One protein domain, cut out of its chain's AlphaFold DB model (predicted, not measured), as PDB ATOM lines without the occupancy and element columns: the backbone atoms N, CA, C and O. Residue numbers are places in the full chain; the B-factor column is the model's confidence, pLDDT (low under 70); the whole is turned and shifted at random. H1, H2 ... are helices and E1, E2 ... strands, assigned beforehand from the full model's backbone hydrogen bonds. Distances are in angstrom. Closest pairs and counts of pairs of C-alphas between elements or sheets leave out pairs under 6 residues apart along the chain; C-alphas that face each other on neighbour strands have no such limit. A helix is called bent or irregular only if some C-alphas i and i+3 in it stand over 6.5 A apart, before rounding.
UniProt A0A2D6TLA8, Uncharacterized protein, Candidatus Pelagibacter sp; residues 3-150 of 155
ATOM      1  N   VAL A   3     -49.089  -2.190 -61.929       93.44
ATOM      2  CA  VAL A   3     -49.458  -1.270 -60.846       93.44
ATOM      3  C   VAL A   3     -48.302  -1.190 -59.852       93.44
ATOM      4  O   VAL A   3     -47.360  -1.984 -59.914       93.44
ATOM      5  N   PHE A   4     -48.360  -0.222 -58.948       95.50
ATOM      6  CA  PHE A   4     -47.345  -0.006 -57.929       95.50
ATOM      7  C   PHE A   4     -47.927  -0.258 -56.544       95.50
ATOM      8  O   PHE A   4     -49.088   0.056 -56.285       95.50
ATOM      9  N   ILE A   5     -47.102  -0.806 -55.660       95.25
ATOM     10  CA  ILE A   5     -47.423  -1.066 -54.259       95.25
ATOM     11  C   ILE A   5     -46.318  -0.468 -53.390       95.25
ATOM     12  O   ILE A   5     -45.144  -0.743 -53.622       95.25
ATOM     13  N   LYS A   6     -46.683   0.371 -52.420       96.19
ATOM     14  CA  LYS A   6     -45.801   0.874 -51.362       96.19
ATOM     15  C   LYS A   6     -46.109   0.117 -50.087       96.19
ATOM     16  O   LYS A   6     -47.271   0.046 -49.692       96.19
ATOM     17  N   ILE A   7     -45.075  -0.418 -49.460       96.88
ATOM     18  CA  ILE A   7     -45.160  -1.115 -48.181       96.88
ATOM     19  C   ILE A   7     -44.276  -0.351 -47.207       96.88
ATOM     20  O   ILE A   7     -43.110  -0.128 -47.520       96.88
ATOM     21  N   THR A   8     -44.835   0.018 -46.056       97.06
ATOM     22  CA  THR A   8     -44.108   0.670 -44.960       97.06
ATOM     23  C   THR A   8     -44.407  -0.077 -43.656       97.06
ATOM     24  O   THR A   8     -45.237   0.345 -42.858       97.06
ATOM     25  N   GLU A   9     -43.781  -1.238 -43.463       97.56
ATOM     26  CA  GLU A   9     -44.036  -2.153 -42.345       97.56
ATOM     27  C   GLU A   9     -42.748  -2.610 -41.661       97.56
ATOM     28  O   GLU A   9     -41.710  -2.798 -42.296       97.56
ATOM     29  N   SER A  10     -42.832  -2.862 -40.354       97.88
ATOM     30  CA  SER A  10     -41.745  -3.450 -39.569       97.88
ATOM     31  C   SER A  10     -42.304  -4.494 -38.614       97.88
ATOM     32  O   SER A  10     -43.163  -4.189 -37.787       97.88
ATOM     33  N   PHE A  11     -41.807  -5.726 -38.692       98.06
ATOM     34  CA  PHE A  11     -42.340  -6.843 -37.917       98.06
ATOM     35  C   PHE A  11     -41.312  -7.939 -37.645       98.06
ATOM     36  O   PHE A  11     -40.215  -7.947 -38.194       98.06
ATOM     37  N   VAL A  12     -41.673  -8.856 -36.745       97.44
ATOM     38  CA  VAL A  12     -40.795  -9.934 -36.279       97.44
ATOM     39  C   VAL A  12     -41.417 -11.288 -36.582       97.44
ATOM     40  O   VAL A  12     -42.532 -11.586 -36.142       97.44
ATOM     41  N   LEU A  13     -40.653 -12.111 -37.295       95.69
ATOM     42  CA  LEU A  13     -40.976 -13.487 -37.642       95.69
ATOM     43  C   LEU A  13     -40.187 -14.443 -36.739       95.69
ATOM     44  O   LEU A  13     -38.972 -14.326 -36.591       95.69
ATOM     45  N   SER A  14     -40.883 -15.393 -36.129       93.56
ATOM     46  CA  SER A  14     -40.316 -16.389 -35.213       93.56
ATOM     47  C   SER A  14     -40.657 -17.808 -35.668       93.56
ATOM     48  O   SER A  14     -41.407 -17.991 -36.626       93.56
ATOM     49  N   ASN A  15     -40.126 -18.822 -34.981       90.12
ATOM     50  CA  ASN A  15     -40.487 -20.220 -35.232       90.12
ATOM     51  C   ASN A  15     -42.011 -20.415 -35.258       90.12
ATOM     52  O   ASN A  15     -42.703 -19.971 -34.341       90.12
ATOM     53  N   GLY A  16     -42.502 -21.133 -36.269       82.81
ATOM     54  CA  GLY A  16     -43.895 -21.560 -36.314       82.81
ATOM     55  C   GLY A  16     -44.217 -22.492 -35.145       82.81
ATOM     56  O   GLY A  16     -43.459 -23.423 -34.860       82.81
ATOM     57  N   LYS A  17     -45.324 -22.233 -34.450       79.31
ATOM     58  CA  LYS A  17     -45.808 -23.069 -33.336       79.31
ATOM     59  C   LYS A  17     -46.801 -24.138 -33.775       79.31
ATOM     60  O   LYS A  17     -47.171 -24.988 -32.963       79.31
ATOM     61  N   ASP A  18     -47.245 -24.076 -35.023       72.88
ATOM     62  CA  ASP A  18     -48.161 -25.053 -35.582       72.88
ATOM     63  C   ASP A  18     -47.483 -26.434 -35.659       72.88
ATOM     64  O   ASP A  18     -46.411 -26.625 -36.241       72.88
ATOM     65  N   LYS A  19     -48.106 -27.402 -34.981       68.75
ATOM     66  CA  LYS A  19     -47.606 -28.773 -34.831       68.75
ATOM     67  C   LYS A  19     -47.725 -29.565 -36.132       68.75
ATOM     68  O   LYS A  19     -46.942 -30.505 -36.332       68.75
ATOM     69  N   ASP A  20     -48.643 -29.150 -36.998       74.44
ATOM     70  CA  ASP A  20     -48.961 -29.791 -38.271       74.44
ATOM     71  C   ASP A  20     -48.122 -29.227 -39.427       74.44
ATOM     72  O   ASP A  20     -48.183 -29.730 -40.549       74.44
ATOM     73  N   LEU A  21     -47.252 -28.245 -39.151       72.50
ATOM     74  CA  LEU A  21     -46.263 -27.773 -40.115       72.50
ATOM     75  C   LEU A  21     -45.414 -28.929 -40.637       72.50
ATOM     76  O   LEU A  21     -44.956 -29.787 -39.879       72.50
ATOM     77  N   ALA A  22     -45.134 -28.923 -41.938       76.12
ATOM     78  CA  ALA A  22     -44.283 -29.943 -42.530       76.12
ATOM     79  C   ALA A  22     -42.879 -29.940 -41.870       76.12
ATOM     80  O   ALA A  22     -42.395 -28.878 -41.456       76.12
ATOM     81  N   PRO A  23     -42.192 -31.096 -41.747       78.12
ATOM     82  CA  PRO A  23     -40.961 -31.236 -40.956       78.12
ATOM     83  C   PRO A  23     -39.864 -30.213 -41.272       78.12
ATOM     84  O   PRO A  23     -39.136 -29.773 -40.381       78.12
ATOM     85  N   GLN A  24     -39.762 -29.781 -42.530       75.00
ATOM     86  CA  GLN A  24     -38.814 -28.761 -42.965       75.00
ATOM     87  C   GLN A  24     -39.028 -27.399 -42.284       75.00
ATOM     88  O   GLN A  24     -38.067 -26.641 -42.127       75.00
ATOM     89  N   TYR A  25     -40.258 -27.072 -41.876       76.38
ATOM     90  CA  TYR A  25     -40.612 -25.828 -41.180       76.38
ATOM     91  C   TYR A  25     -40.526 -25.953 -39.651       76.38
ATOM     92  O   TYR A  25     -40.570 -24.941 -38.964       76.38
ATOM     93  N   LYS A  26     -40.331 -27.168 -39.111       73.31
ATOM     94  CA  LYS A  26     -40.159 -27.407 -37.663       73.31
ATOM     95  C   LYS A  26     -38.758 -27.054 -37.141       73.31
ATOM     96  O   LYS A  26     -38.526 -27.060 -35.934       73.31
ATOM     97  N   LYS A  27     -37.796 -26.790 -38.034       76.00
ATOM     98  CA  LYS A  27     -36.429 -26.378 -37.665       76.00
ATOM     99  C   LYS A  27     -36.417 -24.943 -37.121       76.00
ATOM    100  O   LYS A  27     -37.286 -24.160 -37.498       76.00
ATOM    101  N   PRO A  28     -35.401 -24.554 -36.322       87.56
ATOM    102  CA  PRO A  28     -35.223 -23.157 -35.948       87.56
ATOM    103  C   PRO A  28     -35.181 -22.270 -37.194       87.56
ATOM    104  O   PRO A  28     -34.370 -22.490 -38.102       87.56
ATOM    105  N   ILE A  29     -36.045 -21.261 -37.223       91.94
ATOM    106  CA  ILE A  29     -36.296 -20.411 -38.383       91.94
ATOM    107  C   ILE A  29     -35.025 -19.703 -38.850       91.94
ATOM    108  O   ILE A  29     -34.764 -19.626 -40.045       91.94
ATOM    109  N   VAL A  30     -34.164 -19.303 -37.908       93.56
ATOM    110  CA  VAL A  30     -32.863 -18.676 -38.173       93.56
ATOM    111  C   VAL A  30     -31.939 -19.581 -38.987       93.56
ATOM    112  O   VAL A  30     -31.246 -19.110 -39.888       93.56
ATOM    113  N   GLY A  31     -31.926 -20.888 -38.710       91.88
ATOM    114  CA  GLY A  31     -31.108 -21.836 -39.470       91.88
ATOM    115  C   GLY A  31     -31.568 -21.926 -40.924       91.88
ATOM    116  O   GLY A  31     -30.748 -21.926 -41.843       91.88
ATOM    117  N   ARG A  32     -32.888 -21.931 -41.137       91.38
ATOM    118  CA  ARG A  32     -33.474 -21.933 -42.479       91.38
ATOM    119  C   ARG A  32     -33.245 -20.602 -43.191       91.38
ATOM    120  O   ARG A  32     -32.813 -20.615 -44.336       91.38
ATOM    121  N   PHE A  33     -33.411 -19.480 -42.498       94.50
ATOM    122  CA  PHE A  33     -33.120 -18.144 -43.015       94.50
ATOM    123  C   PHE A  33     -31.682 -18.016 -43.522       94.50
ATOM    124  O   PHE A  33     -31.470 -17.577 -44.645       94.50
ATOM    125  N   LYS A  34     -30.690 -18.476 -42.749       94.31
ATOM    126  CA  LYS A  34     -29.276 -18.444 -43.161       94.31
ATOM    127  C   LYS A  34     -28.988 -19.302 -44.398       94.31
ATOM    128  O   LYS A  34     -28.111 -18.947 -45.185       94.31
ATOM    129  N   LYS A  35     -29.699 -20.424 -44.559       93.19
ATOM    130  CA  LYS A  35     -29.560 -21.318 -45.718       93.19
ATOM    131  C   LYS A  35     -30.228 -20.734 -46.965       93.19
ATOM    132  O   LYS A  35     -29.599 -20.693 -48.014       93.19
ATOM    133  N   VAL A  36     -31.485 -20.319 -46.832       93.69
ATOM    134  CA  VAL A  36     -32.336 -19.843 -47.933       93.69
ATOM    135  C   VAL A  36     -31.923 -18.441 -48.385       93.69
ATOM    136  O   VAL A  36     -31.950 -18.158 -49.574       93.69
ATOM    137  N   LYS A  37     -31.496 -17.583 -47.448       95.62
ATOM    138  CA  LYS A  37     -31.183 -16.162 -47.676       95.62
ATOM    139  C   LYS A  37     -32.327 -15.443 -48.410       95.62
ATOM    140  O   LYS A  37     -32.126 -14.956 -49.522       95.62
ATOM    141  N   PRO A  38     -33.539 -15.434 -47.826       96.25
ATOM    142  CA  PRO A  38     -34.692 -14.828 -48.468       96.25
ATOM    143  C   PRO A  38     -34.511 -13.311 -48.599       96.25
ATOM    144  O   PRO A  38     -33.954 -12.660 -47.717       96.25
ATOM    145  N   ASP A  39     -35.016 -12.764 -49.697       96.56
ATOM    146  CA  ASP A  39     -34.942 -11.344 -50.063       96.56
ATOM    147  C   ASP A  39     -36.286 -10.804 -50.590       96.56
ATOM    148  O   ASP A  39     -36.387  -9.652 -51.018       96.56
ATOM    149  N   THR A  40     -37.325 -11.640 -50.561       97.50
ATOM    150  CA  THR A  40     -38.638 -11.373 -51.146       97.50
ATOM    151  C   THR A  40     -39.736 -11.628 -50.113       97.50
ATOM    152  O   THR A  40     -39.758 -12.678 -49.469       97.50
ATOM    153  N   ILE A  41     -40.664 -10.680 -49.957       97.00
ATOM    154  CA  ILE A  41     -41.881 -10.830 -49.143       97.00
ATOM    155  C   ILE A  41     -43.025 -11.330 -50.027       97.00
ATOM    156  O   ILE A  41     -43.315 -10.739 -51.071       97.00
ATOM    157  N   CYS A  42     -43.718 -12.370 -49.569       96.38
ATOM    158  CA  CYS A  42     -44.958 -12.857 -50.157       96.38
ATOM    159  C   CYS A  42     -46.159 -12.345 -49.363       96.38
ATOM    160  O   CYS A  42     -46.269 -12.562 -48.155       96.38
ATOM    161  N   LEU A  43     -47.081 -11.691 -50.056       94.69
ATOM    162  CA  LEU A  43     -48.258 -11.057 -49.470       94.69
ATOM    163  C   LEU A  43     -49.475 -11.254 -50.371       94.69
ATOM    164  O   LEU A  43     -49.325 -11.480 -51.567       94.69
ATOM    165  N   SER A  44     -50.678 -11.201 -49.812       93.88
ATOM    166  CA  SER A  44     -51.914 -11.456 -50.553       93.88
ATOM    167  C   SER A  44     -52.988 -10.422 -50.254       93.88
ATOM    168  O   SER A  44     -53.099  -9.956 -49.122       93.88
ATOM    169  N   MET A  45     -53.801 -10.120 -51.261       91.12
ATOM    170  CA  MET A  45     -55.029  -9.335 -51.147       91.12
ATOM    171  C   MET A  45     -56.139 -10.087 -51.875       91.12
ATOM    172  O   MET A  45     -55.968 -10.448 -53.040       91.12
ATOM    173  N   ASP A  46     -57.246 -10.359 -51.183       82.25
ATOM    174  CA  ASP A  46     -58.435 -11.030 -51.731       82.25
ATOM    175  C   ASP A  46     -58.110 -12.280 -52.570       82.25
ATOM    176  O   ASP A  46     -58.539 -12.428 -53.714       82.25
ATOM    177  N   HIS A  47     -57.312 -13.182 -51.988       80.06
ATOM    178  CA  HIS A  47     -56.858 -14.447 -52.589       80.06
ATOM    179  C   HIS A  47     -55.902 -14.326 -53.783       80.06
ATOM    180  O   HIS A  47     -55.553 -15.338 -54.392       80.06
ATOM    181  N   VAL A  48     -55.426 -13.123 -54.106       88.62
ATOM    182  CA  VAL A  48     -54.359 -12.927 -55.089       88.62
ATOM    183  C   VAL A  48     -53.049 -12.690 -54.349       88.62
ATOM    184  O   VAL A  48     -52.975 -11.800 -53.504       88.62
ATOM    185  N   SER A  49     -52.023 -13.482 -54.655       91.50
ATOM    186  CA  SER A  49     -50.707 -13.388 -54.014       91.50
ATOM    187  C   SER A  49     -49.689 -12.657 -54.888       91.50
ATOM    188  O   SER A  49     -49.669 -12.800 -56.111       91.50
ATOM    189  N   PHE A  50     -48.807 -11.911 -54.232       92.94
ATOM    190  CA  PHE A  50     -47.766 -11.076 -54.817       92.94
ATOM    191  C   PHE A  50     -46.435 -11.347 -54.148       92.94
ATOM    192  O   PHE A  50     -46.365 -11.645 -52.956       92.94
ATOM    193  N   LYS A  51     -45.382 -11.178 -54.936       95.31
ATOM    194  CA  LYS A  51     -43.990 -11.283 -54.517       95.31
ATOM    195  C   LYS A  51     -43.375  -9.901 -54.634       95.31
ATOM    196  O   LYS A  51     -43.472  -9.288 -55.696       95.31
ATOM    197  N   CYS A  52     -42.812  -9.393 -53.548       96.50
ATOM    198  CA  CYS A  52     -42.156  -8.090 -53.489       96.50
ATOM    199  C   CYS A  52     -40.704  -8.295 -53.059       96.50
ATOM    200  O   CYS A  52     -40.443  -8.612 -51.901       96.50
ATOM    201  N   GLY A  53     -39.782  -8.158 -54.010       96.06
ATOM    202  CA  GLY A  53     -38.359  -8.440 -53.833       96.06
ATOM    203  C   GLY A  53     -37.494  -7.560 -54.729       96.06
ATOM    204  O   GLY A  53     -37.982  -6.616 -55.356       96.06
ATOM    205  N   LEU A  54     -36.194  -7.850 -54.796       94.44
ATOM    206  CA  LEU A  54     -35.225  -7.039 -55.541       94.44
ATOM    207  C   LEU A  54     -35.597  -6.870 -57.027       94.44
ATOM    208  O   LEU A  54     -35.474  -5.781 -57.578       94.44
ATOM    209  N   GLN A  55     -36.114  -7.930 -57.647       91.81
ATOM    210  CA  GLN A  55     -36.488  -8.030 -59.058       91.81
ATOM    211  C   GLN A  55     -37.554  -7.027 -59.508       91.81
ATOM    212  O   GLN A  55     -37.618  -6.669 -60.683       91.81
ATOM    213  N   ASN A  56     -38.416  -6.587 -58.592       95.12
ATOM    214  CA  ASN A  56     -39.508  -5.673 -58.902       95.12
ATOM    215  C   ASN A  56     -39.550  -4.443 -57.991       95.12
ATOM    216  O   ASN A  56     -40.480  -3.635 -58.094       95.12
ATOM    217  N   LYS A  57     -38.528  -4.266 -57.148       96.38
ATOM    218  CA  LYS A  57     -38.322  -3.066 -56.340       96.38
ATOM    219  C   LYS A  57     -37.969  -1.888 -57.244       96.38
ATOM    220  O   LYS A  57     -37.059  -1.946 -58.063       96.38
ATOM    221  N   VAL A  58     -38.695  -0.793 -57.074       96.44
ATOM    222  CA  VAL A  58     -38.536   0.451 -57.839       96.44
ATOM    223  C   VAL A  58     -37.803   1.519 -57.026       96.44
ATOM    224  O   VAL A  58     -37.141   2.386 -57.599       96.44
ATOM    225  N   SER A  59     -37.965   1.520 -55.701       96.31
ATOM    226  CA  SER A  59     -37.249   2.405 -54.768       96.31
ATOM    227  C   SER A  59     -37.471   1.986 -53.317       96.31
ATOM    228  O   SER A  59     -38.415   1.249 -53.039       96.31
ATOM    229  N   GLY A  60     -36.656   2.533 -52.414       96.44
ATOM    230  CA  GLY A  60     -36.708   2.246 -50.983       96.44
ATOM    231  C   GLY A  60     -36.041   0.919 -50.638       96.44
ATOM    232  O   GLY A  60     -35.356   0.321 -51.479       96.44
ATOM    233  N   ASP A  61     -36.267   0.451 -49.416       97.00
ATOM    234  CA  ASP A  61     -35.517  -0.653 -48.832       97.00
ATOM    235  C   ASP A  61     -36.395  -1.754 -48.249       97.00
ATOM    236  O   ASP A  61     -37.488  -1.545 -47.726       97.00
ATOM    237  N   LEU A  62     -35.883  -2.972 -48.385       97.38
ATOM    238  CA  LEU A  62     -36.410  -4.179 -47.779       97.38
ATOM    239  C   LEU A  62     -35.222  -4.875 -47.129       97.38
ATOM    240  O   LEU A  62     -34.324  -5.336 -47.832       97.38
ATOM    241  N   SER A  63     -35.212  -4.918 -45.801       97.12
ATOM    242  CA  SER A  63     -34.189  -5.596 -45.015       97.12
ATOM    243  C   SER A  63     -34.808  -6.738 -44.226       97.12
ATOM    244  O   SER A  63     -35.874  -6.593 -43.618       97.12
ATOM    245  N   MET A  64     -34.108  -7.866 -44.205       97.75
ATOM    246  CA  MET A  64     -34.438  -9.018 -43.380       97.75
ATOM    247  C   MET A  64     -33.177  -9.419 -42.625       97.75
ATOM    248  O   MET A  64     -32.163  -9.735 -43.244       97.75
ATOM    249  N   GLU A  65     -33.222  -9.387 -41.300       97.25
ATOM    250  CA  GLU A  65     -32.044  -9.600 -40.462       97.25
ATOM    251  C   GLU A  65     -32.348 -10.575 -39.335       97.25
ATOM    252  O   GLU A  65     -33.449 -10.610 -38.788       97.25
ATOM    253  N   VAL A  66     -31.360 -11.388 -38.971       96.50
ATOM    254  CA  VAL A  66     -31.480 -12.273 -37.812       96.50
ATOM    255  C   VAL A  66     -31.288 -11.448 -36.549       96.50
ATOM    256  O   VAL A  66     -30.228 -10.859 -36.361       96.50
ATOM    257  N   ASN A  67     -32.270 -11.494 -35.652       94.69
ATOM    258  CA  ASN A  67     -32.140 -10.991 -34.292       94.69
ATOM    259  C   ASN A  67     -32.370 -12.147 -33.308       94.69
ATOM    260  O   ASN A  67     -33.490 -12.642 -33.153       94.69
ATOM    261  N   GLU A  68     -31.288 -12.614 -32.683       91.69
ATOM    262  CA  GLU A  68     -31.258 -13.785 -31.800       91.69
ATOM    263  C   GLU A  68     -31.874 -15.049 -32.437       91.69
ATOM    264  O   GLU A  68     -31.252 -15.715 -33.268       91.69
ATOM    265  N   LYS A  69     -33.096 -15.407 -32.016       93.31
ATOM    266  CA  LYS A  69     -33.866 -16.579 -32.463       93.31
ATOM    267  C   LYS A  69     -34.956 -16.220 -33.479       93.31
ATOM    268  O   LYS A  69     -35.695 -17.107 -33.903       93.31
ATOM    269  N   ASN A  70     -35.049 -14.948 -33.856       95.75
ATOM    270  CA  ASN A  70     -36.078 -14.394 -34.722       95.75
ATOM    271  C   ASN A  70     -35.465 -13.740 -35.966       95.75
ATOM    272  O   ASN A  70     -34.247 -13.611 -36.101       95.75
ATOM    273  N   ILE A  71     -36.340 -13.323 -36.872       97.06
ATOM    274  CA  ILE A  71     -36.009 -12.547 -38.060       97.06
ATOM    275  C   ILE A  71     -36.779 -11.232 -37.968       97.06
ATOM    276  O   ILE A  71     -38.008 -11.232 -37.875       97.06
ATOM    277  N   GLU A  72     -36.064 -10.115 -37.973       97.81
ATOM    278  CA  GLU A  72     -36.649  -8.790 -38.139       97.81
ATOM    279  C   GLU A  72     -36.808  -8.488 -39.620       97.81
ATOM    280  O   GLU A  72     -35.872  -8.639 -40.402       97.81
ATOM    281  N   ILE A  73     -37.997  -8.041 -40.001       98.19
ATOM    282  CA  ILE A  73     -38.321  -7.641 -41.363       98.19
ATOM    283  C   ILE A  73     -38.723  -6.174 -41.312       98.19
ATOM    284  O   ILE A  73     -39.642  -5.808 -40.580       98.19
ATOM    285  N   LYS A  74     -38.036  -5.340 -42.092       98.19
ATOM    286  CA  LYS A  74     -38.350  -3.918 -42.264       98.19
ATOM    287  C   LYS A  74     -38.475  -3.643 -43.750       98.19
ATOM    288  O   LYS A  74     -37.572  -3.953 -44.523       98.19
ATOM    289  N   CYS A  75     -39.607  -3.093 -44.151       98.12
ATOM    290  CA  CYS A  75     -39.885  -2.750 -45.531       98.12
ATOM    291  C   CYS A  75     -40.402  -1.322 -45.577       98.12
ATOM    292  O   CYS A  75     -41.449  -1.040 -45.008       98.12
ATOM    293  N   ASP A  76     -39.670  -0.449 -46.258       97.81
ATOM    294  CA  ASP A  76     -40.141   0.861 -46.691       97.81
ATOM    295  C   ASP A  76     -39.769   1.029 -48.165       97.81
ATOM    296  O   ASP A  76     -38.744   1.611 -48.522       97.81
ATOM    297  N   ALA A  77     -40.551   0.389 -49.032       97.50
ATOM    298  CA  ALA A  77     -40.222   0.245 -50.444       97.50
ATOM    299  C   ALA A  77     -41.451   0.311 -51.351       97.50
ATOM    300  O   ALA A  77     -42.579   0.010 -50.958       97.50
ATOM    301  N   ILE A  78     -41.199   0.692 -52.605       97.81
ATOM    302  CA  ILE A  78     -42.177   0.676 -53.692       97.81
ATOM    303  C   ILE A  78     -41.797  -0.431 -54.670       97.81
ATOM    304  O   ILE A  78     -40.673  -0.448 -55.172       97.81
ATOM    305  N   PHE A  79     -42.755  -1.286 -55.010       97.06
ATOM    306  CA  PHE A  79     -42.606  -2.368 -55.980       97.06
ATOM    307  C   PHE A  79     -43.555  -2.175 -57.163       97.06
ATOM    308  O   PHE A  79     -44.625  -1.577 -57.031       97.06
ATOM    309  N   LYS A  80     -43.168  -2.689 -58.333       96.44
ATOM    310  CA  LYS A  80     -43.989  -2.715 -59.549       96.44
ATOM    311  C   LYS A  80     -44.466  -4.140 -59.806       96.44
ATOM    312  O   LYS A  80     -43.671  -5.005 -60.150       96.44
ATOM    313  N   ILE A  81     -45.765  -4.375 -59.702       93.06
ATOM    314  CA  ILE A  81     -46.366  -5.704 -59.866       93.06
ATOM    315  C   ILE A  81     -47.282  -5.745 -61.085       93.06
ATOM    316  O   ILE A  81     -47.881  -4.740 -61.470       93.06
ATOM    317  N   ASN A  82     -47.407  -6.921 -61.696       91.25
ATOM    318  CA  ASN A  82     -48.353  -7.149 -62.779       91.25
ATOM    319  C   ASN A  82     -49.625  -7.797 -62.238       91.25
ATOM    320  O   ASN A  82     -49.572  -8.854 -61.619       91.25
ATOM    321  N   ILE A  83     -50.771  -7.191 -62.538       89.94
ATOM    322  CA  ILE A  83     -52.091  -7.736 -62.223       89.94
ATOM    323  C   ILE A  83     -52.898  -7.984 -63.496       89.94
ATOM    324  O   ILE A  83     -52.693  -7.335 -64.537       89.94
ATOM    325  N   ARG A  84     -53.832  -8.935 -63.406       89.38
ATOM    326  CA  ARG A  84     -54.840  -9.146 -64.449       89.38
ATOM    327  C   ARG A  84     -55.865  -8.001 -64.422       89.38
ATOM    328  O   ARG A  84     -56.142  -7.485 -63.336       89.38
ATOM    329  N   PRO A  85     -56.437  -7.600 -65.574       89.31
ATOM    330  CA  PRO A  85     -57.363  -6.469 -65.650       89.31
ATOM    331  C   PRO A  85     -58.531  -6.545 -64.664       89.31
ATOM    332  O   PRO A  85     -58.840  -5.533 -64.041       89.31
ATOM    333  N   GLN A  86     -59.100  -7.736 -64.439       88.81
ATOM    334  CA  GLN A  86     -60.245  -7.913 -63.538       88.81
ATOM    335  C   GLN A  86     -59.970  -7.543 -62.073       88.81
ATOM    336  O   GLN A  86     -60.904  -7.303 -61.321       88.81
ATOM    337  N   HIS A  87     -58.705  -7.493 -61.648       87.50
ATOM    338  CA  HIS A  87     -58.364  -7.132 -60.274       87.50
ATOM    339  C   HIS A  87     -58.086  -5.628 -60.120       87.50
ATOM    340  O   HIS A  87     -58.038  -5.130 -59.003       87.50
ATOM    341  N   LYS A  88     -57.931  -4.872 -61.217       87.81
ATOM    342  CA  LYS A  88     -57.427  -3.487 -61.196       87.81
ATOM    343  C   LYS A  88     -58.166  -2.568 -60.233       87.81
ATOM    344  O   LYS A  88     -57.523  -1.888 -59.441       87.81
ATOM    345  N   GLU A  89     -59.488  -2.525 -60.330       86.62
ATOM    346  CA  GLU A  89     -60.299  -1.599 -59.540       86.62
ATOM    347  C   GLU A  89     -60.166  -1.891 -58.052       86.62
ATOM    348  O   GLU A  89     -59.925  -0.977 -57.270       86.62
ATOM    349  N   ASN A  90     -60.208  -3.169 -57.677       86.06
ATOM    350  CA  ASN A  90     -60.033  -3.570 -56.292       86.06
ATOM    351  C   ASN A  90     -58.644  -3.176 -55.761       86.06
ATOM    352  O   ASN A  90     -58.543  -2.543 -54.712       86.06
ATOM    353  N   PHE A  91     -57.585  -3.430 -56.544       87.50
ATOM    354  CA  PHE A  91     -56.222  -3.005 -56.205       87.50
ATOM    355  C   PHE A  91     -56.113  -1.503 -55.996       87.50
ATOM    356  O   PHE A  91     -55.512  -1.076 -55.017       87.50
ATOM    357  N   LEU A  92     -56.676  -0.700 -56.896       89.44
ATOM    358  CA  LEU A  92     -56.557   0.758 -56.845       89.44
ATOM    359  C   LEU A  92     -57.559   1.418 -55.888       89.44
ATOM    360  O   LEU A  92     -57.412   2.597 -55.588       89.44
ATOM    361  N   SER A  93     -58.553   0.680 -55.389       87.31
ATOM    362  CA  SER A  93     -59.549   1.209 -54.453       87.31
ATOM    363  C   SER A  93     -58.971   1.537 -53.074       87.31
ATOM    364  O   SER A  93     -59.569   2.317 -52.333       87.31
ATOM    365  N   GLY A  94     -57.853   0.901 -52.704       81.19
ATOM    366  CA  GLY A  94     -57.273   0.982 -51.363       81.19
ATOM    367  C   GLY A  94     -58.125   0.335 -50.262       81.19
ATOM    368  O   GLY A  94     -57.822   0.524 -49.089       81.19
ATOM    369  N   LYS A  95     -59.189  -0.404 -50.612       82.81
ATOM    370  CA  LYS A  95     -60.122  -1.020 -49.649       82.81
ATOM    371  C   LYS A  95     -59.806  -2.480 -49.309       82.81
ATOM    372  O   LYS A  95     -60.404  -3.011 -48.376       82.81
ATOM    373  N   GLY A  96     -58.917  -3.129 -50.060       83.56
ATOM    374  CA  GLY A  96     -58.564  -4.533 -49.846       83.56
ATOM    375  C   GLY A  96     -57.731  -4.754 -48.581       83.56
ATOM    376  O   GLY A  96     -56.900  -3.923 -48.208       83.56
ATOM    377  N   GLU A  97     -57.948  -5.894 -47.921       91.38
ATOM    378  CA  GLU A  97     -57.178  -6.305 -46.743       91.38
ATOM    379  C   GLU A  97     -55.911  -7.044 -47.192       91.38
ATOM    380  O   GLU A  97     -55.975  -8.104 -47.817       91.38
ATOM    381  N   TRP A  98     -54.746  -6.479 -46.873       94.69
ATOM    382  CA  TRP A  98     -53.462  -7.092 -47.186       94.69
ATOM    383  C   TRP A  98     -53.008  -8.012 -46.066       94.69
ATOM    384  O   TRP A  98     -53.042  -7.661 -44.886       94.69
ATOM    385  N   THR A  99     -52.529  -9.187 -46.452       95.62
ATOM    386  CA  THR A  99     -52.052 -10.213 -45.530       95.62
ATOM    387  C   THR A  99     -50.637 -10.634 -45.884       95.62
ATOM    388  O   THR A  99     -50.316 -10.846 -47.054       95.62
ATOM    389  N   PHE A 100     -49.779 -10.751 -44.880       96.31
ATOM    390  CA  PHE A 100     -48.456 -11.342 -45.038       96.31
ATOM    391  C   PHE A 100     -48.578 -12.869 -45.058       96.31
ATOM    392  O   PHE A 100     -49.294 -13.446 -44.241       96.31
ATOM    393  N   GLY A 101     -47.872 -13.515 -45.985       93.75
ATOM    394  CA  GLY A 101     -47.801 -14.970 -46.081       93.75
ATOM    395  C   GLY A 101     -46.498 -15.522 -45.512       93.75
ATOM    396  O   GLY A 101     -46.499 -16.223 -44.505       93.75
ATOM    397  N   TYR A 102     -45.388 -15.237 -46.188       94.69
ATOM    398  CA  TYR A 102     -44.063 -15.781 -45.875       94.69
ATOM    399  C   TYR A 102     -42.966 -14.955 -46.558       94.69
ATOM    400  O   TYR A 102     -43.255 -14.027 -47.315       94.69
ATOM    401  N   ILE A 103     -41.701 -15.292 -46.305       96.69
ATOM    402  CA  ILE A 103     -40.554 -14.757 -47.057       96.69
ATOM    403  C   ILE A 103     -39.923 -15.868 -47.899       96.69
ATOM    404  O   ILE A 103     -39.996 -17.038 -47.527       96.69
ATOM    405  N   GLN A 104     -39.307 -15.527 -49.026       95.75
ATOM    406  CA  GLN A 104     -38.712 -16.504 -49.947       95.75
ATOM    407  C   GLN A 104     -37.447 -15.968 -50.625       95.75
ATOM    408  O   GLN A 104     -37.185 -14.763 -50.613       95.75
ATOM    409  N   GLN A 105     -36.663 -16.872 -51.213       95.56
ATOM    410  CA  GLN A 105     -35.491 -16.530 -52.020       95.56
ATOM    411  C   GLN A 105     -35.892 -16.203 -53.466       95.56
ATOM    412  O   GLN A 105     -36.306 -17.084 -54.224       95.56
ATOM    413  N   GLY A 106     -35.736 -14.942 -53.872       91.88
ATOM    414  CA  GLY A 106     -36.110 -14.458 -55.198       91.88
ATOM    415  C   GLY A 106     -37.571 -14.758 -55.535       91.88
ATOM    416  O   GLY A 106     -38.435 -14.794 -54.660       91.88
ATOM    417  N   ASP A 107     -37.864 -15.013 -56.811       87.62
ATOM    418  CA  ASP A 107     -39.222 -15.357 -57.252       87.62
ATOM    419  C   ASP A 107     -39.575 -16.844 -57.103       87.62
ATOM    420  O   ASP A 107     -40.752 -17.157 -56.922       87.62
ATOM    421  N   TYR A 108     -38.598 -17.754 -57.171       88.38
ATOM    422  CA  TYR A 108     -38.830 -19.201 -57.328       88.38
ATOM    423  C   TYR A 108     -38.048 -20.089 -56.349       88.38
ATOM    424  O   TYR A 108     -38.079 -21.309 -56.491       88.38
ATOM    425  N   GLY A 109     -37.309 -19.506 -55.406       90.25
ATOM    426  CA  GLY A 109     -36.514 -20.264 -54.445       90.25
ATOM    427  C   GLY A 109     -37.319 -20.764 -53.248       90.25
ATOM    428  O   GLY A 109     -38.539 -20.613 -53.172       90.25
ATOM    429  N   ASP A 110     -36.595 -21.352 -52.298       92.31
ATOM    430  CA  ASP A 110     -37.174 -21.888 -51.070       92.31
ATOM    431  C   ASP A 110     -37.822 -20.782 -50.221       92.31
ATOM    432  O   ASP A 110     -37.393 -19.624 -50.197       92.31
ATOM    433  N   ASP A 111     -38.849 -21.170 -49.472       92.88
ATOM    434  CA  ASP A 111     -39.570 -20.311 -48.544       92.88
ATOM    435  C   ASP A 111     -39.078 -20.471 -47.095       92.88
ATOM    436  O   ASP A 111     -38.495 -21.482 -46.676       92.88
ATOM    437  N   VAL A 112     -39.348 -19.445 -46.296       92.62
ATOM    438  CA  VAL A 112     -39.216 -19.446 -44.843       92.62
ATOM    439  C   VAL A 112     -40.552 -18.998 -44.266       92.62
ATOM    440  O   VAL A 112     -40.977 -17.853 -44.426       92.62
ATOM    441  N   VAL A 113     -41.211 -19.932 -43.590       92.00
ATOM    442  CA  VAL A 113     -42.504 -19.733 -42.933       92.00
ATOM    443  C   VAL A 113     -42.280 -19.674 -41.426       92.00
ATOM    444  O   VAL A 113     -41.455 -20.415 -40.886       92.00
ATOM    445  N   GLY A 114     -43.006 -18.788 -40.753       90.62
ATOM    446  CA  GLY A 114     -42.934 -18.601 -39.311       90.62
ATOM    447  C   GLY A 114     -44.132 -17.837 -38.770       90.62
ATOM    448  O   GLY A 114     -44.965 -17.347 -39.533       90.62
ATOM    449  N   ASP A 115     -44.181 -17.698 -37.450       91.50
ATOM    450  CA  ASP A 115     -45.239 -16.960 -36.767       91.50
ATOM    451  C   ASP A 115     -44.829 -15.505 -36.550       91.50
ATOM    452  O   ASP A 115     -43.724 -15.212 -36.073       91.50
ATOM    453  N   ILE A 116     -45.757 -14.589 -36.824       94.06
ATOM    454  CA  ILE A 116     -45.583 -13.175 -36.506       94.06
ATOM    455  C   ILE A 116     -45.785 -12.961 -35.006       94.06
ATOM    456  O   ILE A 116     -46.838 -13.275 -34.453       94.06
ATOM    457  N   THR A 117     -44.770 -12.401 -34.349       92.44
ATOM    458  CA  THR A 117     -44.770 -12.172 -32.890       92.44
ATOM    459  C   THR A 117     -44.863 -10.704 -32.501       92.44
ATOM    460  O   THR A 117     -45.284 -10.395 -31.388       92.44
ATOM    461  N   LYS A 118     -44.494  -9.790 -33.404       95.31
ATOM    462  CA  LYS A 118     -44.527  -8.341 -33.182       95.31
ATOM    463  C   LYS A 118     -44.702  -7.601 -34.508       95.31
ATOM    464  O   LYS A 118     -44.245  -8.086 -35.539       95.31
ATOM    465  N   GLY A 119     -45.312  -6.418 -34.468       95.19
ATOM    466  CA  GLY A 119     -45.372  -5.468 -35.587       95.19
ATOM    467  C   GLY A 119     -46.654  -5.527 -36.417       95.19
ATOM    468  O   GLY A 119     -47.209  -4.476 -36.713       95.19
ATOM    469  N   LEU A 120     -47.186  -6.719 -36.712       96.31
ATOM    470  CA  LEU A 120     -48.453  -6.860 -37.451       96.31
ATOM    471  C   LEU A 120     -49.619  -7.236 -36.536       96.31
ATOM    472  O   LEU A 120     -49.460  -7.963 -35.551       96.31
ATOM    473  N   LYS A 121     -50.821  -6.783 -36.903       94.88
ATOM    474  CA  LYS A 121     -52.071  -7.235 -36.280       94.88
ATOM    475  C   LYS A 121     -52.410  -8.638 -36.778       94.88
ATOM    476  O   LYS A 121     -52.225  -8.935 -37.951       94.88
ATOM    477  N   LEU A 122     -52.946  -9.487 -35.904       93.88
ATOM    478  CA  LEU A 122     -53.336 -10.855 -36.253       93.88
ATOM    479  C   LEU A 122     -54.857 -10.989 -36.250       93.88
ATOM    480  O   LEU A 122     -55.497 -10.801 -35.215       93.88
ATOM    481  N   LYS A 123     -55.434 -11.361 -37.391       91.94
ATOM    482  CA  LYS A 123     -56.859 -11.673 -37.524       91.94
ATOM    483  C   LYS A 123     -57.056 -13.179 -37.445       91.94
ATOM    484  O   LYS A 123     -56.513 -13.919 -38.257       91.94
ATOM    485  N   LYS A 124     -57.830 -13.640 -36.461       90.25
ATOM    486  CA  LYS A 124     -58.165 -15.059 -36.293       90.25
ATOM    487  C   LYS A 124     -59.542 -15.326 -36.878       90.25
ATOM    488  O   LYS A 124     -60.513 -14.703 -36.456       90.25
ATOM    489  N   VAL A 125     -59.632 -16.263 -37.811       87.06
ATOM    490  CA  VAL A 125     -60.890 -16.668 -38.439       87.06
ATOM    491  C   VAL A 125     -61.109 -18.146 -38.165       87.06
ATOM    492  O   VAL A 125     -60.213 -18.957 -38.378       87.06
ATOM    493  N   LYS A 126     -62.303 -18.497 -37.684       85.50
ATOM    494  CA  LYS A 126     -62.728 -19.893 -37.567       85.50
ATOM    495  C   LYS A 126     -63.312 -20.327 -38.901       85.50
ATOM    496  O   LYS A 126     -64.344 -19.804 -39.312       85.50
ATOM    497  N   ILE A 127     -62.659 -21.270 -39.560       83.25
ATOM    498  CA  ILE A 127     -63.128 -21.846 -40.813       83.25
ATOM    499  C   ILE A 127     -63.675 -23.228 -40.501       83.25
ATOM    500  O   ILE A 127     -62.996 -24.055 -39.899       83.25
ATOM    501  N   LYS A 128     -64.930 -23.467 -40.879       82.12
ATOM    502  CA  LYS A 128     -65.544 -24.782 -40.726       82.12
ATOM    503  C   LYS A 128     -65.032 -25.695 -41.837       82.12
ATOM    504  O   LYS A 128     -65.245 -25.412 -43.015       82.12
ATOM    505  N   SER A 129     -64.377 -26.785 -41.465       78.25
ATOM    506  CA  SER A 129     -64.007 -27.844 -42.392       78.25
ATOM    507  C   SER A 129     -65.259 -28.582 -42.882       78.25
ATOM    508  O   SER A 129     -66.324 -28.550 -42.252       78.25
ATOM    509  N   ARG A 130     -65.134 -29.313 -43.996       76.50
ATOM    510  CA  ARG A 130     -66.216 -30.178 -44.504       76.50
ATOM    511  C   ARG A 130     -66.672 -31.228 -43.483       76.50
ATOM    512  O   ARG A 130     -67.820 -31.650 -43.537       76.50
ATOM    513  N   ASN A 131     -65.811 -31.582 -42.529       80.94
ATOM    514  CA  ASN A 131     -66.075 -32.589 -41.501       80.94
ATOM    515  C   ASN A 131     -66.705 -31.985 -40.232       80.94
ATOM    516  O   ASN A 131     -66.865 -32.673 -39.229       80.94
ATOM    517  N   GLY A 132     -67.042 -30.692 -40.249       74.75
ATOM    518  CA  GLY A 132     -67.683 -30.008 -39.128       74.75
ATOM    519  C   GLY A 132     -66.734 -29.528 -38.028       74.75
ATOM    520  O   GLY A 132     -67.204 -28.887 -37.089       74.75
ATOM    521  N   THR A 133     -65.426 -29.773 -38.150       78.44
ATOM    522  CA  THR A 133     -64.406 -29.192 -37.264       78.44
ATOM    523  C   THR A 133     -64.171 -27.723 -37.609       78.44
ATOM    524  O   THR A 133     -64.410 -27.303 -38.739       78.44
ATOM    525  N   TYR A 134     -63.729 -26.922 -36.640       75.75
ATOM    526  CA  TYR A 134     -63.361 -25.527 -36.874       75.75
ATOM    527  C   TYR A 134     -61.854 -25.370 -36.759       75.75
ATOM    528  O   TYR A 134     -61.303 -25.528 -35.671       75.75
ATOM    529  N   ASP A 135     -61.225 -24.989 -37.860       77.56
ATOM    530  CA  ASP A 135     -59.815 -24.636 -37.890       77.56
ATOM    531  C   ASP A 135     -59.678 -23.135 -37.648       77.56
ATOM    532  O   ASP A 135     -60.437 -22.322 -38.186       77.56
ATOM    533  N   VAL A 136     -58.730 -22.745 -36.798       79.25
ATOM    534  CA  VAL A 136     -58.424 -21.332 -36.564       79.25
ATOM    535  C   VAL A 136     -57.296 -20.936 -37.499       79.25
ATOM    536  O   VAL A 136     -56.146 -21.292 -37.267       79.25
ATOM    537  N   VAL A 137     -57.621 -20.153 -38.523       81.69
ATOM    538  CA  VAL A 137     -56.621 -19.568 -39.416       81.69
ATOM    539  C   VAL A 137     -56.245 -18.184 -38.910       81.69
ATOM    540  O   VAL A 137     -57.113 -17.376 -38.566       81.69
ATOM    541  N   VAL A 138     -54.942 -17.919 -38.839       85.81
ATOM    542  CA  VAL A 138     -54.390 -16.638 -38.398       85.81
ATOM    543  C   VAL A 138     -53.824 -15.906 -39.606       85.81
ATOM    544  O   VAL A 138     -52.895 -16.389 -40.242       85.81
ATOM    545  N   TYR A 139     -54.366 -14.728 -39.897       89.69
ATOM    546  CA  TYR A 139     -53.906 -13.855 -40.972       89.69
ATOM    547  C   TYR A 139     -53.150 -12.659 -40.383       89.69
ATOM    548  O   TYR A 139     -53.761 -11.845 -39.679       89.69
ATOM    549  N   PRO A 140     -51.838 -12.522 -40.639       94.56
ATOM    550  CA  PRO A 140     -51.101 -11.323 -40.271       94.56
ATOM    551  C   PRO A 140     -51.426 -10.186 -41.240       94.56
ATOM    552  O   PRO A 140     -51.167 -10.294 -42.436       94.56
ATOM    553  N   LEU A 141     -52.003  -9.103 -40.731       96.00
ATOM    554  CA  LEU A 141     -52.485  -7.977 -41.526       96.00
ATOM    555  C   LEU A 141     -51.379  -6.945 -41.758       96.00
ATOM    556  O   LEU A 141     -50.782  -6.455 -40.797       96.00
ATOM    557  N   MET A 142     -51.175  -6.559 -43.016       95.12
ATOM    558  CA  MET A 142     -50.303  -5.449 -43.408       95.12
ATOM    559  C   MET A 142     -51.160  -4.188 -43.555       95.12
ATOM    560  O   MET A 142     -51.912  -4.035 -44.513       95.12
ATOM    561  N   SER A 143     -51.100  -3.310 -42.559       93.12
ATOM    562  CA  SER A 143     -51.960  -2.123 -42.458       93.12
ATOM    563  C   SER A 143     -51.421  -0.928 -43.250       93.12
ATOM    564  O   SER A 143     -52.185  -0.049 -43.638       93.12
ATOM    565  N   ASN A 144     -50.115  -0.894 -43.505       94.62
ATOM    566  CA  ASN A 144     -49.404   0.212 -44.138       94.62
ATOM    567  C   ASN A 144     -49.012  -0.138 -45.577       94.62
ATOM    568  O   ASN A 144     -47.851  -0.026 -45.980       94.62
ATOM    569  N   VAL A 145     -50.003  -0.579 -46.353       94.06
ATOM    570  CA  VAL A 145     -49.861  -0.879 -47.778       94.06
ATOM    571  C   VAL A 145     -50.685   0.116 -48.586       94.06
ATOM    572  O   VAL A 145     -51.880   0.280 -48.358       94.06
ATOM    573  N   LYS A 146     -50.046   0.785 -49.546       94.06
ATOM    574  CA  LYS A 146     -50.698   1.709 -50.484       94.06
ATOM    575  C   LYS A 146     -50.485   1.234 -51.911       94.06
ATOM    576  O   LYS A 146     -49.421   0.719 -52.244       94.06
ATOM    577  N   THR A 147     -51.466   1.449 -52.772       93.81
ATOM    578  CA  THR A 147     -51.411   1.069 -54.186       93.81
ATOM    579  C   THR A 147     -51.582   2.283 -55.086       93.81
ATOM    580  O   THR A 147     -52.196   3.278 -54.709       93.81
ATOM    581  N   GLY A 148     -50.997   2.221 -56.278       93.19
ATOM    582  CA  GLY A 148     -51.023   3.322 -57.231       93.19
ATOM    583  C   GLY A 148     -50.930   2.835 -58.667       93.19
ATOM    584  O   GLY A 148     -50.366   1.778 -58.960       93.19
ATOM    585  N   SER A 149     -51.479   3.622 -59.586       93.12
ATOM    586  CA  SER A 149     -51.350   3.360 -61.022       93.12
ATOM    587  C   SER A 149     -49.968   3.766 -61.544       93.12
ATOM    588  O   SER A 149     -49.450   3.170 -62.490       93.12
ATOM    589  N   LYS A 150     -49.348   4.753 -60.888       92.38
ATOM    590  CA  LYS A 150     -48.014   5.282 -61.164       92.38
ATOM    591  C   LYS A 150     -47.211   5.357 -59.867       92.38
ATOM    592  O   LYS A 150     -47.764   5.542 -58.788       92.38
TER     593      LYS A 150
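This is residues 3 to 150 of the 155 residues of an uncharacterized protein of Candidatus Pelagibacter sp (UniProt A0A2D6TLA8). Two strongly twisted sheets lie partly face to face with their strands crossed: the long strands E1, E5 and E4 make one wall, E2, E3 and E6 cross it, and the hairpin E8 and E9 reaches out from the body as an arm. E9 runs on into E10 and so leads from one sheet to the other; H1 and H2 sit near opposite ends of the long strands. The 148 printed residues hold, in order, E1, H1, E2, E3, E4, E5, H2, E6, E7, E8, E9 and E10, and the class is mostly strand. One sheet has the order E3, E2, E6, E9, E8, all antiparallel; the other, of E1, E4, E5, E7 and E10, is branched, with antiparallel neighbours. The whole is compact, with a radius of gyration of the C-alphas of 15.7 A and spans of 42 by 40 by 26 A.

E1, residues 3 to 14, begins at C-alpha 3 (-49.458, -1.270, -60.846), measures 31.1 A and bends by 68 degrees at residue 10. H1 is residues 29 to 36, E2 is 40 to 45 and E3 is 48 to 52. E4, residues 57 to 67, measures 24.2 A, and E5, residues 70 to 82, 31.5 A. H2 is residues 85 to 93, E6 is 98 to 104 and E7 is 115 to 118. E8, residues 121 to 128, measures 22.6 A, and E9, residues 134 to 142, 24.8 A. E10, residues 145 to 148, ends at C-alpha 148 (-51.023, 3.322, -57.231).

E5 lies on one side of E1, with N 9 and O 75 2.8 A apart; E7, with N 14 and O 115 at 2.8 A, and E10, with N 6 and O 146 at 2.8 A, lie on the other side. E4 and E5 are a hairpin, with N 63 and O 74 2.9 A apart. In the other sheet these backbone atoms are within hydrogen-bond range: N 43 and O 50 across the hairpin E2 and E3, 3.0 A apart, N 42 and O 102 across the neighbours E2 and E6, 2.8 A, N 100 and O 140 across the neighbours E6 and E9, 2.8 A, and N 125 and O 137 across the hairpin E8 and E9, 2.9 A. The closest C-alphas of E3 and E5 are Cys 52 and Phe 79, 6.3 A apart. H1 is on the branched sheet at a height of 9.5 A, with Val 30 and Asn 70 the closest C-alphas to E5, 6.4 A. H2 is on it at 9.3 A, with Leu 92 and Thr 147 the closest C-alphas to E10, 5.8 A. Every O i to N i+4 pair of H1 is within hydrogen-bond range, against 3 of 5 in H2, which is irregular, C-alphas 86 and 89 being 7.5 A apart.

The C-alphas of Ser 59 and Asn 131 are the two farthest apart, 47.2 A. The printed part has no cut, and E1 to H1 is the long link, 14 residues. The mean pLDDT of the printed part is 90.7, and residue 19 alone is under 70.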